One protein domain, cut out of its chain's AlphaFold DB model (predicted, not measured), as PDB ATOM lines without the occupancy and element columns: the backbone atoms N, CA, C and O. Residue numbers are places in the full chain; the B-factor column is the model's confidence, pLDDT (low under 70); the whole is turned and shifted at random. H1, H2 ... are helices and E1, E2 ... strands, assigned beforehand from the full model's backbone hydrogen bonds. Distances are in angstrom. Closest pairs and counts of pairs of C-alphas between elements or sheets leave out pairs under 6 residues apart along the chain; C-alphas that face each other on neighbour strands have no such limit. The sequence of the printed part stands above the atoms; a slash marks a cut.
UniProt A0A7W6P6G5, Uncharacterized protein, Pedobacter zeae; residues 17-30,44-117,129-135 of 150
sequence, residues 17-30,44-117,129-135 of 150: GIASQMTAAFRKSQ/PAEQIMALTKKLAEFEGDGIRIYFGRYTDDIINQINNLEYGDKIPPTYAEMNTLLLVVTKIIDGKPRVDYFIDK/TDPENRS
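What this domain is: This is residues 17 to 30, 44 to 117 and 129 to 135 of the 150 residues of an uncharacterized protein of Pedobacter zeae (UniProt A0A7W6P6G5). A long, narrow ribbon of two antiparallel strands, E1 and E2, reaches further at one end through the short hairpin of E2 and E3. H1 packs on the ribbon's other end, where E1 ends and E2 begins, with H3 packed on H1, while H2 packs near the end where E1 begins. The 95 printed residues hold three helices and three strands, in the order H1 H2 E1 H3 E2 E3; the antiparallel sheet runs E1 E2 E3, and the class is mixed. The whole is compact, with a radius of gyration of the C-alphas of 14.2 A and spans of 40 by 28 by 26 A.

Where its parts are: H1, residues 17 to 29, begins at C-alpha (-22.207, 33.490, 28.039) and is 18.8 A long. H2 is residues 45 to 57, 18.4 A. E1 is residues 62 to 69, 22.7 A, and H3 residues 72 to 79. E2, residues 95 to 105, is 30.1 A long. E3, residues 108 to 112, ends at C-alpha (-10.165, 30.062, 21.442).

How they stand to each other: E2 pairs with E1 over residues 95 to 102, with N 66 and O 98 2.8 A apart, and with E3 over 102 to 105, with N 103 and O 111 2.9 A apart. H1 is over E1 and stands up from the sheet; the closest C-alphas, of Thr 23 and Gly 68, are 4.3 A apart. With residues 18 to 22 alone H1 touches H3, at a shallow tilt of 27 degrees, opposite ways; the closest C-alphas, of Ile 18 and Ile 74, are 7.1 A apart. H2 is on the sheet at a height of 10.0 A, its closest C-alphas to E2 being Leu 55 and Val 101, 6.3 A. H2 and H3 are apart. In H1, H2 and H3 every O i to N i+4 pair is within hydrogen-bond range.

The domain as a whole: The farthest C-alphas, of Thr 90 and Gly 107, are 43.6 A apart. Cuts leave gaps of 27.6 A between C-alphas 30 and 44 and 10.2 A between C-alphas 117 and 129. The link from H3 to E2 is long. Mean pLDDT of the printed part is 76.9; residues 114 to 117 and 129 to 135 are among those under 70.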
ATOM      1  N   GLY A  17     -20.764  33.534  28.283       68.31
ATOM      2  CA  GLY A  17     -22.207  33.490  28.039       68.31
ATOM      3  C   GLY A  17     -22.748  34.796  27.446       68.31
ATOM      4  O   GLY A  17     -23.540  34.758  26.505       68.31
ATOM      5  N   ILE A  18     -22.267  35.946  27.930       72.81
ATOM      6  CA  ILE A  18     -22.646  37.274  27.421       72.81
ATOM      7  C   ILE A  18     -22.011  37.512  26.044       72.81
ATOM      8  O   ILE A  18     -22.701  37.908  25.105       72.81
ATOM      9  N   ALA A  19     -20.727  37.180  25.871       69.44
ATOM     10  CA  ALA A  19     -20.037  37.269  24.580       69.44
ATOM     11  C   ALA A  19     -20.751  36.461  23.479       69.44
ATOM     12  O   ALA A  19     -20.931  36.926  22.350       69.44
ATOM     13  N   SER A  20     -21.230  35.263  23.818       70.50
ATOM     14  CA  SER A  20     -21.999  34.414  22.904       70.50
ATOM     15  C   SER A  20     -23.307  35.084  22.469       70.50
ATOM     16  O   SER A  20     -23.631  35.075  21.280       70.50
ATOM     17  N   GLN A  21     -24.021  35.739  23.392       79.31
ATOM     18  CA  GLN A  21     -25.233  36.503  23.073       79.31
ATOM     19  C   GLN A  21     -24.931  37.698  22.157       79.31
ATOM     20  O   GLN A  21     -25.648  37.908  21.178       79.31
ATOM     21  N   MET A  22     -23.834  38.422  22.400       73.56
ATOM     22  CA  MET A  22     -23.401  39.547  21.559       73.56
ATOM     23  C   MET A  22     -23.113  39.119  20.119       73.56
ATOM     24  O   MET A  22     -23.557  39.778  19.175       73.56
ATOM     25  N   THR A  23     -22.396  38.008  19.924       69.62
ATOM     26  CA  THR A  23     -22.097  37.501  18.572       69.62
ATOM     27  C   THR A  23     -23.345  36.979  17.861       69.62
ATOM     28  O   THR A  23     -23.500  37.171  16.654       69.62
ATOM     29  N   ALA A  24     -24.274  36.358  18.594       74.56
ATOM     30  CA  ALA A  24     -25.557  35.929  18.048       74.56
ATOM     31  C   ALA A  24     -26.425  37.126  17.621       74.56
ATOM     32  O   ALA A  24     -27.003  37.100  16.531       74.56
ATOM     33  N   ALA A  25     -26.469  38.189  18.431       75.62
ATOM     34  CA  ALA A  25     -27.188  39.423  18.118       75.62
ATOM     35  C   ALA A  25     -26.647  40.090  16.843       75.62
ATOM     36  O   ALA A  25     -27.431  40.435  15.958       75.62
ATOM     37  N   PHE A  26     -25.320  40.177  16.694       74.06
ATOM     38  CA  PHE A  26     -24.690  40.662  15.462       74.06
ATOM     39  C   PHE A  26     -25.083  39.823  14.239       74.06
ATOM     40  O   PHE A  26     -25.481  40.361  13.210       74.06
ATOM     41  N   ARG A  27     -25.029  38.488  14.335       69.44
ATOM     42  CA  ARG A  27     -25.417  37.603  13.219       69.44
ATOM     43  C   ARG A  27     -26.878  37.792  12.811       69.44
ATOM     44  O   ARG A  27     -27.189  37.718  11.626       69.44
ATOM     45  N   LYS A  28     -27.772  38.036  13.772       73.50
ATOM     46  CA  LYS A  28     -29.193  38.286  13.505       73.50
ATOM     47  C   LYS A  28     -29.416  39.633  12.806       73.50
ATOM     48  O   LYS A  28     -30.252  39.696  11.906       73.50
ATOM     49  N   SER A  29     -28.660  40.673  13.170       70.06
ATOM     50  CA  SER A  29     -28.799  42.011  12.574       70.06
ATOM     51  C   SER A  29     -28.290  42.107  11.131       70.06
ATOM     52  O   SER A  29     -28.722  42.984  10.389       70.06
ATOM     53  N   GLN A  30     -27.450  41.168  10.677       67.38
ATOM     54  CA  GLN A  30     -27.041  41.085   9.265       67.38
ATOM     55  C   GLN A  30     -28.223  40.868   8.300       67.38
ATOM     56  O   GLN A  30     -28.094  41.141   7.111       67.38
ATOM     57  N   PRO A  44      -7.159  52.484  21.916       76.19
ATOM     58  CA  PRO A  44      -5.985  53.206  22.372       76.19
ATOM     59  C   PRO A  44      -4.725  52.351  22.253       76.19
ATOM     60  O   PRO A  44      -4.751  51.128  22.417       76.19
ATOM     61  N   ALA A  45      -3.585  53.007  22.038       73.69
ATOM     62  CA  ALA A  45      -2.297  52.324  21.949       73.69
ATOM     63  C   ALA A  45      -1.997  51.484  23.206       73.69
ATOM     64  O   ALA A  45      -1.520  50.355  23.097       73.69
ATOM     65  N   GLU A  46      -2.347  51.992  24.391       77.25
ATOM     66  CA  GLU A  46      -2.178  51.277  25.662       77.25
ATOM     67  C   GLU A  46      -2.995  49.979  25.715       77.25
ATOM     68  O   GLU A  46      -2.493  48.949  26.171       77.25
ATOM     69  N   GLN A  47      -4.216  49.991  25.171       73.56
ATOM     70  CA  GLN A  47      -5.082  48.814  25.087       73.56
ATOM     71  C   GLN A  47      -4.463  47.735  24.184       73.56
ATOM     72  O   GLN A  47      -4.466  46.550  24.529       73.56
ATOM     73  N   ILE A  48      -3.863  48.137  23.059       79.69
ATOM     74  CA  ILE A  48      -3.152  47.232  22.139       79.69
ATOM     75  C   ILE A  48      -1.899  46.642  22.807       79.69
ATOM     76  O   ILE A  48      -1.623  45.443  22.689       79.69
ATOM     77  N   MET A  49      -1.145  47.461  23.544       81.06
ATOM     78  CA  MET A  49       0.039  47.007  24.279       81.06
ATOM     79  C   MET A  49      -0.327  46.008  25.380       81.06
ATOM     80  O   MET A  49       0.311  44.960  25.492       81.06
ATOM     81  N   ALA A  50      -1.378  46.289  26.154       78.38
ATOM     82  CA  ALA A  50      -1.876  45.385  27.187       78.38
ATOM     83  C   ALA A  50      -2.324  44.039  26.597       78.38
ATOM     84  O   ALA A  50      -1.995  42.985  27.141       78.38
ATOM     85  N   LEU A  51      -3.005  44.064  25.449       78.19
ATOM     86  CA  LEU A  51      -3.409  42.853  24.738       78.19
ATOM     87  C   LEU A  51      -2.204  42.028  24.264       78.19
ATOM     88  O   LEU A  51      -2.190  40.808  24.402       78.19
ATOM     89  N   THR A  52      -1.170  42.693  23.748       82.88
ATOM     90  CA  THR A  52       0.074  42.034  23.318       82.88
ATOM     91  C   THR A  52       0.809  41.398  24.497       82.88
ATOM     92  O   THR A  52       1.327  40.289  24.386       82.88
ATOM     93  N   LYS A  53       0.819  42.067  25.656       83.31
ATOM     94  CA  LYS A  53       1.382  41.508  26.889       83.31
ATOM     95  C   LYS A  53       0.634  40.245  27.314       83.31
ATOM     96  O   LYS A  53       1.273  39.242  27.602       83.31
ATOM     97  N   LYS A  54      -0.698  40.263  27.263       75.75
ATOM     98  CA  LYS A  54      -1.539  39.107  27.610       75.75
ATOM     99  C   LYS A  54      -1.360  37.935  26.660       75.75
ATOM    100  O   LYS A  54      -1.261  36.802  27.112       75.75
ATOM    101  N   LEU A  55      -1.257  38.193  25.358       81.88
ATOM    102  CA  LEU A  55      -0.865  37.175  24.383       81.88
ATOM    103  C   LEU A  55       0.424  36.463  24.798       81.88
ATOM    104  O   LEU A  55       0.464  35.240  24.791       81.88
ATOM    105  N   ALA A  56       1.457  37.219  25.176       83.31
ATOM    106  CA  ALA A  56       2.726  36.641  25.605       83.31
ATOM    107  C   ALA A  56       2.599  35.888  26.942       83.31
ATOM    108  O   ALA A  56       3.083  34.766  27.052       83.31
ATOM    109  N   GLU A  57       1.919  36.474  27.933       80.94
ATOM    110  CA  GLU A  57       1.701  35.874  29.261       80.94
ATOM    111  C   GLU A  57       0.933  34.554  29.188       80.94
ATOM    112  O   GLU A  57       1.229  33.620  29.928       80.94
ATOM    113  N   PHE A  58      -0.037  34.465  28.282       74.12
ATOM    114  CA  PHE A  58      -0.814  33.256  28.080       74.12
ATOM    115  C   PHE A  58      -0.208  32.334  27.017       74.12
ATOM    116  O   PHE A  58      -0.846  31.346  26.698       74.12
ATOM    117  N   GLU A  59       0.979  32.572  26.459       84.38
ATOM    118  CA  GLU A  59       1.518  31.729  25.367       84.38
ATOM    119  C   GLU A  59       0.524  31.589  24.190       84.38
ATOM    120  O   GLU A  59       0.332  30.524  23.598       84.38
ATOM    121  N   GLY A  60      -0.177  32.683  23.894       84.69
ATOM    122  CA  GLY A  60      -1.142  32.777  22.813       84.69
ATOM    123  C   GLY A  60      -0.490  32.639  21.441       84.69
ATOM    124  O   GLY A  60       0.567  33.210  21.181       84.69
ATOM    125  N   ASP A  61      -1.155  31.927  20.533       87.12
ATOM    126  CA  ASP A  61      -0.745  31.782  19.132       87.12
ATOM    127  C   ASP A  61      -1.407  32.813  18.198       87.12
ATOM    128  O   ASP A  61      -1.115  32.854  17.000       87.12
ATOM    129  N   GLY A  62      -2.286  33.660  18.740       86.00
ATOM    130  CA  GLY A  62      -2.949  34.729  18.006       86.00
ATOM    131  C   GLY A  62      -4.110  35.368  18.765       86.00
ATOM    132  O   GLY A  62      -4.412  35.016  19.904       86.00
ATOM    133  N   ILE A  63      -4.770  36.326  18.113       84.94
ATOM    134  CA  ILE A  63      -6.020  36.939  18.580       84.94
ATOM    135  C   ILE A  63      -7.110  36.620  17.567       84.94
ATOM    136  O   ILE A  63      -6.945  36.855  16.366       84.94
ATOM    137  N   ARG A  64      -8.256  36.155  18.054       84.19
ATOM    138  CA  ARG A  64      -9.506  36.127  17.304       84.19
ATOM    139  C   ARG A  64     -10.334  37.356  17.644       84.19
ATOM    140  O   ARG A  64     -10.561  37.660  18.811       84.19
ATOM    141  N   ILE A  65     -10.804  38.036  16.605       84.38
ATOM    142  CA  ILE A  65     -11.702  39.181  16.726       84.38
ATOM    143  C   ILE A  65     -13.098  38.724  16.311       84.38
ATOM    144  O   ILE A  65     -13.318  38.308  15.173       84.38
ATOM    145  N   TYR A  66     -14.032  38.782  17.249       80.19
ATOM    146  CA  TYR A  66     -15.443  38.500  17.041       80.19
ATOM    147  C   TYR A  66     -16.230  39.797  16.888       80.19
ATOM    148  O   TYR A  66     -16.031  40.740  17.645       80.19
ATOM    149  N   PHE A  67     -17.177  39.821  15.954       80.94
ATOM    150  CA  PHE A  67     -18.159  40.897  15.861       80.94
ATOM    151  C   PHE A  67     -19.313  40.618  16.826       80.94
ATOM    152  O   PHE A  67     -19.965  39.573  16.743       80.94
ATOM    153  N   GLY A  68     -19.542  41.543  17.749       81.00
ATOM    154  CA  GLY A  68     -20.654  41.547  18.689       81.00
ATOM    155  C   GLY A  68     -21.619  42.695  18.410       81.00
ATOM    156  O   GLY A  68     -21.344  43.579  17.600       81.00
ATOM    157  N   ARG A  69     -22.762  42.691  19.091       83.00
ATOM    158  CA  ARG A  69     -23.738  43.781  19.059       83.00
ATOM    159  C   ARG A  69     -24.323  43.994  20.444       83.00
ATOM    160  O   ARG A  69     -24.603  43.024  21.148       83.00
ATOM    161  N   TYR A  70     -24.497  45.254  20.812       83.19
ATOM    162  CA  TYR A  70     -25.229  45.636  22.007       83.19
ATOM    163  C   TYR A  70     -26.728  45.597  21.721       83.19
ATOM    164  O   TYR A  70     -27.194  46.201  20.763       83.19
ATOM    165  N   THR A  71     -27.480  44.905  22.565       86.38
ATOM    166  CA  THR A  71     -28.933  45.071  22.698       86.38
ATOM    167  C   THR A  71     -29.208  45.705  24.057       86.38
ATOM    168  O   THR A  71     -28.339  45.657  24.933       86.38
ATOM    169  N   ASP A  72     -30.401  46.258  24.277       87.81
ATOM    170  CA  ASP A  72     -30.772  46.814  25.591       87.81
ATOM    171  C   ASP A  72     -30.572  45.801  26.728       87.81
ATOM    172  O   ASP A  72     -30.032  46.121  27.786       87.81
ATOM    173  N   ASP A  73     -30.951  44.545  26.489       90.38
ATOM    174  CA  ASP A  73     -30.790  43.460  27.456       90.38
ATOM    175  C   ASP A  73     -29.311  43.152  27.745       90.38
ATOM    176  O   ASP A  73     -28.910  43.068  28.905       90.38
ATOM    177  N   ILE A  74     -28.470  43.081  26.709       85.94
ATOM    178  CA  ILE A  74     -27.023  42.865  26.863       85.94
ATOM    179  C   ILE A  74     -26.377  44.028  27.625       85.94
ATOM    180  O   ILE A  74     -25.546  43.795  28.503       85.94
ATOM    181  N   ILE A  75     -26.757  45.273  27.320       87.81
ATOM    182  CA  ILE A  75     -26.273  46.457  28.043       87.81
ATOM    183  C   ILE A  75     -26.643  46.349  29.523       87.81
ATOM    184  O   ILE A  75     -25.784  46.561  30.380       87.81
ATOM    185  N   ASN A  76     -27.880  45.965  29.839       90.44
ATOM    186  CA  ASN A  76     -28.320  45.774  31.220       90.44
ATOM    187  C   ASN A  76     -27.536  44.660  31.926       90.44
ATOM    188  O   ASN A  76     -27.086  44.858  33.054       90.44
ATOM    189  N   GLN A  77     -27.320  43.514  31.270       85.62
ATOM    190  CA  GLN A  77     -26.521  42.417  31.825       85.62
ATOM    191  C   GLN A  77     -25.088  42.869  32.151       85.62
ATOM    192  O   GLN A  77     -24.614  42.635  33.261       85.62
ATOM    193  N   ILE A  78     -24.423  43.573  31.229       82.38
ATOM    194  CA  ILE A  78     -23.067  44.111  31.429       82.38
ATOM    195  C   ILE A  78     -23.051  45.154  32.553       82.38
ATOM    196  O   ILE A  78     -22.188  45.128  33.429       82.38
ATOM    197  N   ASN A  79     -24.024  46.063  32.568       87.44
ATOM    198  CA  ASN A  79     -24.092  47.126  33.567       87.44
ATOM    199  C   ASN A  79     -24.403  46.611  34.976       87.44
ATOM    200  O   ASN A  79     -24.097  47.311  35.941       87.44
ATOM    201  N   ASN A  80     -24.923  45.393  35.110       86.88
ATOM    202  CA  ASN A  80     -25.131  44.732  36.396       86.88
ATOM    203  C   ASN A  80     -23.904  43.955  36.905       86.88
ATOM    204  O   ASN A  80     -23.926  43.492  38.042       86.88
ATOM    205  N   LEU A  81     -22.826  43.831  36.121       78.56
ATOM    206  CA  LEU A  81     -21.566  43.259  36.608       78.56
ATOM    207  C   LEU A  81     -20.925  44.186  37.655       78.56
ATOM    208  O   LEU A  81     -20.970  45.411  37.534       78.56
ATOM    209  N   GLU A  82     -20.297  43.619  38.685       77.62
ATOM    210  CA  GLU A  82     -19.629  44.402  39.742       77.62
ATOM    211  C   GLU A  82     -18.303  45.047  39.290       77.62
ATOM    212  O   GLU A  82     -17.734  45.870  40.009       77.62
ATOM    213  N   TYR A  83     -17.826  44.689  38.098       71.19
ATOM    214  CA  TYR A  83     -16.562  45.109  37.495       71.19
ATOM    215  C   TYR A  83     -16.762  45.549  36.035       71.19
ATOM    216  O   TYR A  83     -17.829  45.341  35.451       71.19
ATOM    217  N   GLY A  84     -15.712  46.140  35.456       68.38
ATOM    218  CA  GLY A  84     -15.676  46.601  34.067       68.38
ATOM    219  C   GLY A  84     -16.434  47.910  33.816       68.38
ATOM    220  O   GLY A  84     -17.269  48.349  34.613       68.38
ATOM    221  N   ASP A  85     -16.139  48.539  32.678       73.69
ATOM    222  CA  ASP A  85     -16.773  49.805  32.306       73.69
ATOM    223  C   ASP A  85     -18.255  49.618  31.960       73.69
ATOM    224  O   ASP A  85     -18.643  48.670  31.259       73.69
ATOM    225  N   LYS A  86     -19.081  50.559  32.431       82.31
ATOM    226  CA  LYS A  86     -20.511  50.615  32.116       82.31
ATOM    227  C   LYS A  86     -20.721  51.086  30.680       82.31
ATOM    228  O   LYS A  86     -20.041  51.993  30.209       82.31
ATOM    229  N   ILE A  87     -21.695  50.490  30.002       82.81
ATOM    230  CA  ILE A  87     -22.078  50.837  28.634       82.81
ATOM    231  C   ILE A  87     -23.267  51.806  28.663       82.81
ATOM    232  O   ILE A  87     -24.301  51.476  29.255       82.81
ATOM    233  N   PRO A  88     -23.159  52.991  28.037       83.94
ATOM    234  CA  PRO A  88     -24.271  53.924  27.939       83.94
ATOM    235  C   PRO A  88     -25.432  53.343  27.112       83.94
ATOM    236  O   PRO A  88     -25.180  52.708  26.088       83.94
ATOM    237  N   PRO A  89     -26.702  53.630  27.461       83.81
ATOM    238  CA  PRO A  89     -27.861  53.183  26.681       83.81
ATOM    239  C   PRO A  89     -27.852  53.644  25.215       83.81
ATOM    240  O   PRO A  89     -28.448  52.998  24.363       83.81
ATOM    241  N   THR A  90     -27.145  54.732  24.888       81.88
ATOM    242  CA  THR A  90     -27.005  55.237  23.509       81.88
ATOM    243  C   THR A  90     -26.282  54.271  22.569       81.88
ATOM    244  O   THR A  90     -26.340  54.458  21.361       81.88
ATOM    245  N   TYR A  91     -25.598  53.261  23.111       77.94
ATOM    246  CA  TYR A  91     -24.943  52.202  22.345       77.94
ATOM    247  C   TYR A  91     -25.873  51.038  22.006       77.94
ATOM    248  O   TYR A  91     -25.432  50.083  21.364       77.94
ATOM    249  N   ALA A  92     -27.141  51.089  22.429       83.50
ATOM    250  CA  ALA A  92     -28.130  50.101  22.038       83.50
ATOM    251  C   ALA A  92     -28.143  49.953  20.514       83.50
ATOM    252  O   ALA A  92     -28.080  50.929  19.766       83.50
ATOM    253  N   GLU A  93     -28.174  48.707  20.062       81.62
ATOM    254  CA  GLU A  93     -28.146  48.334  18.655       81.62
ATOM    255  C   GLU A  93     -26.854  48.698  17.902       81.62
ATOM    256  O   GLU A  93     -26.797  48.539  16.686       81.62
ATOM    257  N   MET A  94     -25.775  49.120  18.562       78.62
ATOM    258  CA  MET A  94     -24.473  49.295  17.905       78.62
ATOM    259  C   MET A  94     -23.678  47.984  17.873       78.62
ATOM    260  O   MET A  94     -23.735  47.176  18.805       78.62
ATOM    261  N   ASN A  95     -22.905  47.763  16.805       80.38
ATOM    262  CA  ASN A  95     -21.951  46.653  16.765       80.38
ATOM    263  C   ASN A  95     -20.681  47.018  17.550       80.38
ATOM    264  O   ASN A  95     -20.318  48.185  17.695       80.38
ATOM    265  N   THR A  96     -19.978  46.003  18.026       79.75
ATOM    266  CA  THR A  96     -18.703  46.130  18.731       79.75
ATOM    267  C   THR A  96     -17.806  44.945  18.382       79.75
ATOM    268  O   THR A  96     -18.232  44.012  17.696       79.75
ATOM    269  N   LEU A  97     -16.559  44.976  18.834       82.44
ATOM    270  CA  LEU A  97     -15.604  43.889  18.665       82.44
ATOM    271  C   LEU A  97     -15.322  43.243  20.017       82.44
ATOM    272  O   LEU A  97     -15.288  43.927  21.034       82.44
ATOM    273  N   LEU A  98     -15.112  41.930  20.009       78.75
ATOM    274  CA  LEU A  98     -14.674  41.144  21.155       78.75
ATOM    275  C   LEU A  98     -13.374  40.444  20.788       78.75
ATOM    276  O   LEU A  98     -13.309  39.732  19.785       78.75
ATOM    277  N   LEU A  99     -12.339  40.657  21.589       80.50
ATOM    278  CA  LEU A  99     -11.014  40.107  21.338       80.50
ATOM    279  C   LEU A  99     -10.772  38.915  22.265       80.50
ATOM    280  O   LEU A  99     -10.967  39.004  23.477       80.50
ATOM    281  N   VAL A 100     -10.356  37.798  21.674       80.00
ATOM    282  CA  VAL A 100     -10.108  36.527  22.358       80.00
ATOM    283  C   VAL A 100      -8.708  36.050  22.003       80.00
ATOM    284  O   VAL A 100      -8.359  35.970  20.826       80.00
ATOM    285  N   VAL A 101      -7.897  35.731  23.009       82.56
ATOM    286  CA  VAL A 101      -6.596  35.084  22.796       82.56
ATOM    287  C   VAL A 101      -6.830  33.655  22.306       82.56
ATOM    288  O   VAL A 101      -7.677  32.938  22.840       82.56
ATOM    289  N   THR A 102      -6.083  33.228  21.294       83.50
ATOM    290  CA  THR A 102      -6.077  31.841  20.824       83.50
ATOM    291  C   THR A 102      -4.795  31.130  21.242       83.50
ATOM    292  O   THR A 102      -3.779  31.784  21.474       83.50
ATOM    293  N   LYS A 103      -4.839  29.800  21.358       85.75
ATOM    294  CA  LYS A 103      -3.673  28.952  21.651       85.75
ATOM    295  C   LYS A 103      -3.610  27.717  20.760       85.75
ATOM    296  O   LYS A 103      -4.615  27.283  20.187       85.75
ATOM    297  N   ILE A 104      -2.428  27.099  20.750       82.88
ATOM    298  CA  ILE A 104      -2.260  25.706  20.343       82.88
ATOM    299  C   ILE A 104      -2.636  24.816  21.533       82.88
ATOM    300  O   ILE A 104      -1.958  24.838  22.555       82.88
ATOM    301  N   ILE A 105      -3.698  24.023  21.400       79.12
ATOM    302  CA  ILE A 105      -4.127  23.038  22.409       79.12
ATOM    303  C   ILE A 105      -4.107  21.665  21.748       79.12
ATOM    304  O   ILE A 105      -4.699  21.494  20.685       79.12
ATOM    305  N   ASP A 106      -3.385  20.707  22.331       85.69
ATOM    306  CA  ASP A 106      -3.240  19.342  21.799       85.69
ATOM    307  C   ASP A 106      -2.822  19.303  20.315       85.69
ATOM    308  O   ASP A 106      -3.341  18.538  19.502       85.69
ATOM    309  N   GLY A 107      -1.900  20.194  19.931       85.56
ATOM    310  CA  GLY A 107      -1.412  20.326  18.552       85.56
ATOM    311  C   GLY A 107      -2.392  20.996  17.581       85.56
ATOM    312  O   GLY A 107      -2.063  21.171  16.407       85.56
ATOM    313  N   LYS A 108      -3.575  21.413  18.043       82.00
ATOM    314  CA  LYS A 108      -4.551  22.160  17.249       82.00
ATOM    315  C   LYS A 108      -4.336  23.667  17.440       82.00
ATOM    316  O   LYS A 108      -4.554  24.156  18.544       82.00
ATOM    317  N   PRO A 109      -3.947  24.419  16.395       87.50
ATOM    318  CA  PRO A 109      -3.744  25.861  16.496       87.50
ATOM    319  C   PRO A 109      -5.069  26.631  16.477       87.50
ATOM    320  O   PRO A 109      -6.095  26.126  16.001       87.50
ATOM    321  N   ARG A 110      -5.021  27.901  16.894       84.06
ATOM    322  CA  ARG A 110      -6.124  28.874  16.837       84.06
ATOM    323  C   ARG A 110      -7.351  28.426  17.635       84.06
ATOM    324  O   ARG A 110      -8.486  28.707  17.237       84.06
ATOM    325  N   VAL A 111      -7.163  27.676  18.711       78.50
ATOM    326  CA  VAL A 111      -8.269  27.323  19.604       78.50
ATOM    327  C   VAL A 111      -8.550  28.534  20.474       78.50
ATOM    328  O   VAL A 111      -7.616  29.095  21.042       78.50
ATOM    329  N   ASP A 112      -9.813  28.968  20.540       78.06
ATOM    330  CA  ASP A 112     -10.165  30.062  21.442       78.06
ATOM    331  C   ASP A 112      -9.878  29.634  22.863       78.06
ATOM    332  O   ASP A 112     -10.355  28.593  23.325       78.06
ATOM    333  N   TYR A 113      -9.078  30.441  23.536       72.00
ATOM    334  CA  TYR A 113      -8.673  30.144  24.881       72.00
ATOM    335  C   TYR A 113      -9.628  30.824  25.849       72.00
ATOM    336  O   TYR A 113      -9.461  31.987  26.213       72.00
ATOM    337  N   PHE A 114     -10.647  30.070  26.245       66.50
ATOM    338  CA  PHE A 114     -11.513  30.388  27.369       66.50
ATOM    339  C   PHE A 114     -11.105  29.470  28.523       66.50
ATOM    340  O   PHE A 114     -11.057  28.256  28.333       66.50
ATOM    341  N   ILE A 115     -10.797  30.007  29.703       53.53
ATOM    342  CA  ILE A 115     -10.681  29.165  30.902       53.53
ATOM    343  C   ILE A 115     -12.012  29.259  31.642       53.53
ATOM    344  O   ILE A 115     -12.360  30.330  32.140       53.53
ATOM    345  N   ASP A 116     -12.763  28.159  31.697       42.97
ATOM    346  CA  ASP A 116     -13.973  28.079  32.515       42.97
ATOM    347  C   ASP A 116     -13.604  28.265  33.995       42.97
ATOM    348  O   ASP A 116     -12.845  27.483  34.570       42.97
ATOM    349  N   LYS A 117     -14.173  29.290  34.642       42.88
ATOM    350  CA  LYS A 117     -14.046  29.569  36.088       42.88
ATOM    351  C   LYS A 117     -14.846  28.567  36.950       42.88
ATOM    352  O   LYS A 117     -15.518  28.965  37.898       42.88
ATOM    353  N   THR A 129      -8.406  35.988  31.890       47.28
ATOM    354  CA  THR A 129      -9.125  37.116  31.301       47.28
ATOM    355  C   THR A 129     -10.341  36.596  30.525       47.28
ATOM    356  O   THR A 129     -10.187  35.844  29.564       47.28
ATOM    357  N   ASP A 130     -11.570  36.929  30.951       54.88
ATOM    358  CA  ASP A 130     -12.766  36.724  30.105       54.88
ATOM    359  C   ASP A 130     -12.638  37.583  28.815       54.88
ATOM    360  O   ASP A 130     -11.851  38.527  28.837       54.88
ATOM    361  N   PRO A 131     -13.340  37.305  27.689       53.16
ATOM    362  CA  PRO A 131     -13.203  38.044  26.423       53.16
ATOM    363  C   PRO A 131     -13.020  39.550  26.621       53.16
ATOM    364  O   PRO A 131     -13.868  40.208  27.224       53.16
ATOM    365  N   GLU A 132     -11.870  40.074  26.194       57.03
ATOM    366  CA  GLU A 132     -11.217  41.071  27.047       57.03
ATOM    367  C   GLU A 132     -11.127  42.489  26.528       57.03
ATOM    368  O   GLU A 132     -10.589  43.363  27.194       57.03
ATOM    369  N   ASN A 133     -11.631  42.754  25.341       55.97
ATOM    370  CA  ASN A 133     -11.629  44.112  24.849       55.97
ATOM    371  C   ASN A 133     -12.855  44.288  23.998       55.97
ATOM    372  O   ASN A 133     -12.912  43.845  22.854       55.97
ATOM    373  N   ARG A 134     -13.825  44.974  24.584       61.25
ATOM    374  CA  ARG A 134     -14.637  45.895  23.809       61.25
ATOM    375  C   ARG A 134     -13.642  46.934  23.284       61.25
ATOM    376  O   ARG A 134     -12.794  47.391  24.055       61.25
ATOM    377  N   SER A 135     -13.685  47.272  21.996       54.34
ATOM    378  CA  SER A 135     -13.057  48.529  21.562       54.34
ATOM    379  C   SER A 135     -13.502  49.617  22.536       54.34
ATOM    380  O   SER A 135     -14.657  49.557  22.987       54.34
TER     381      SER A 135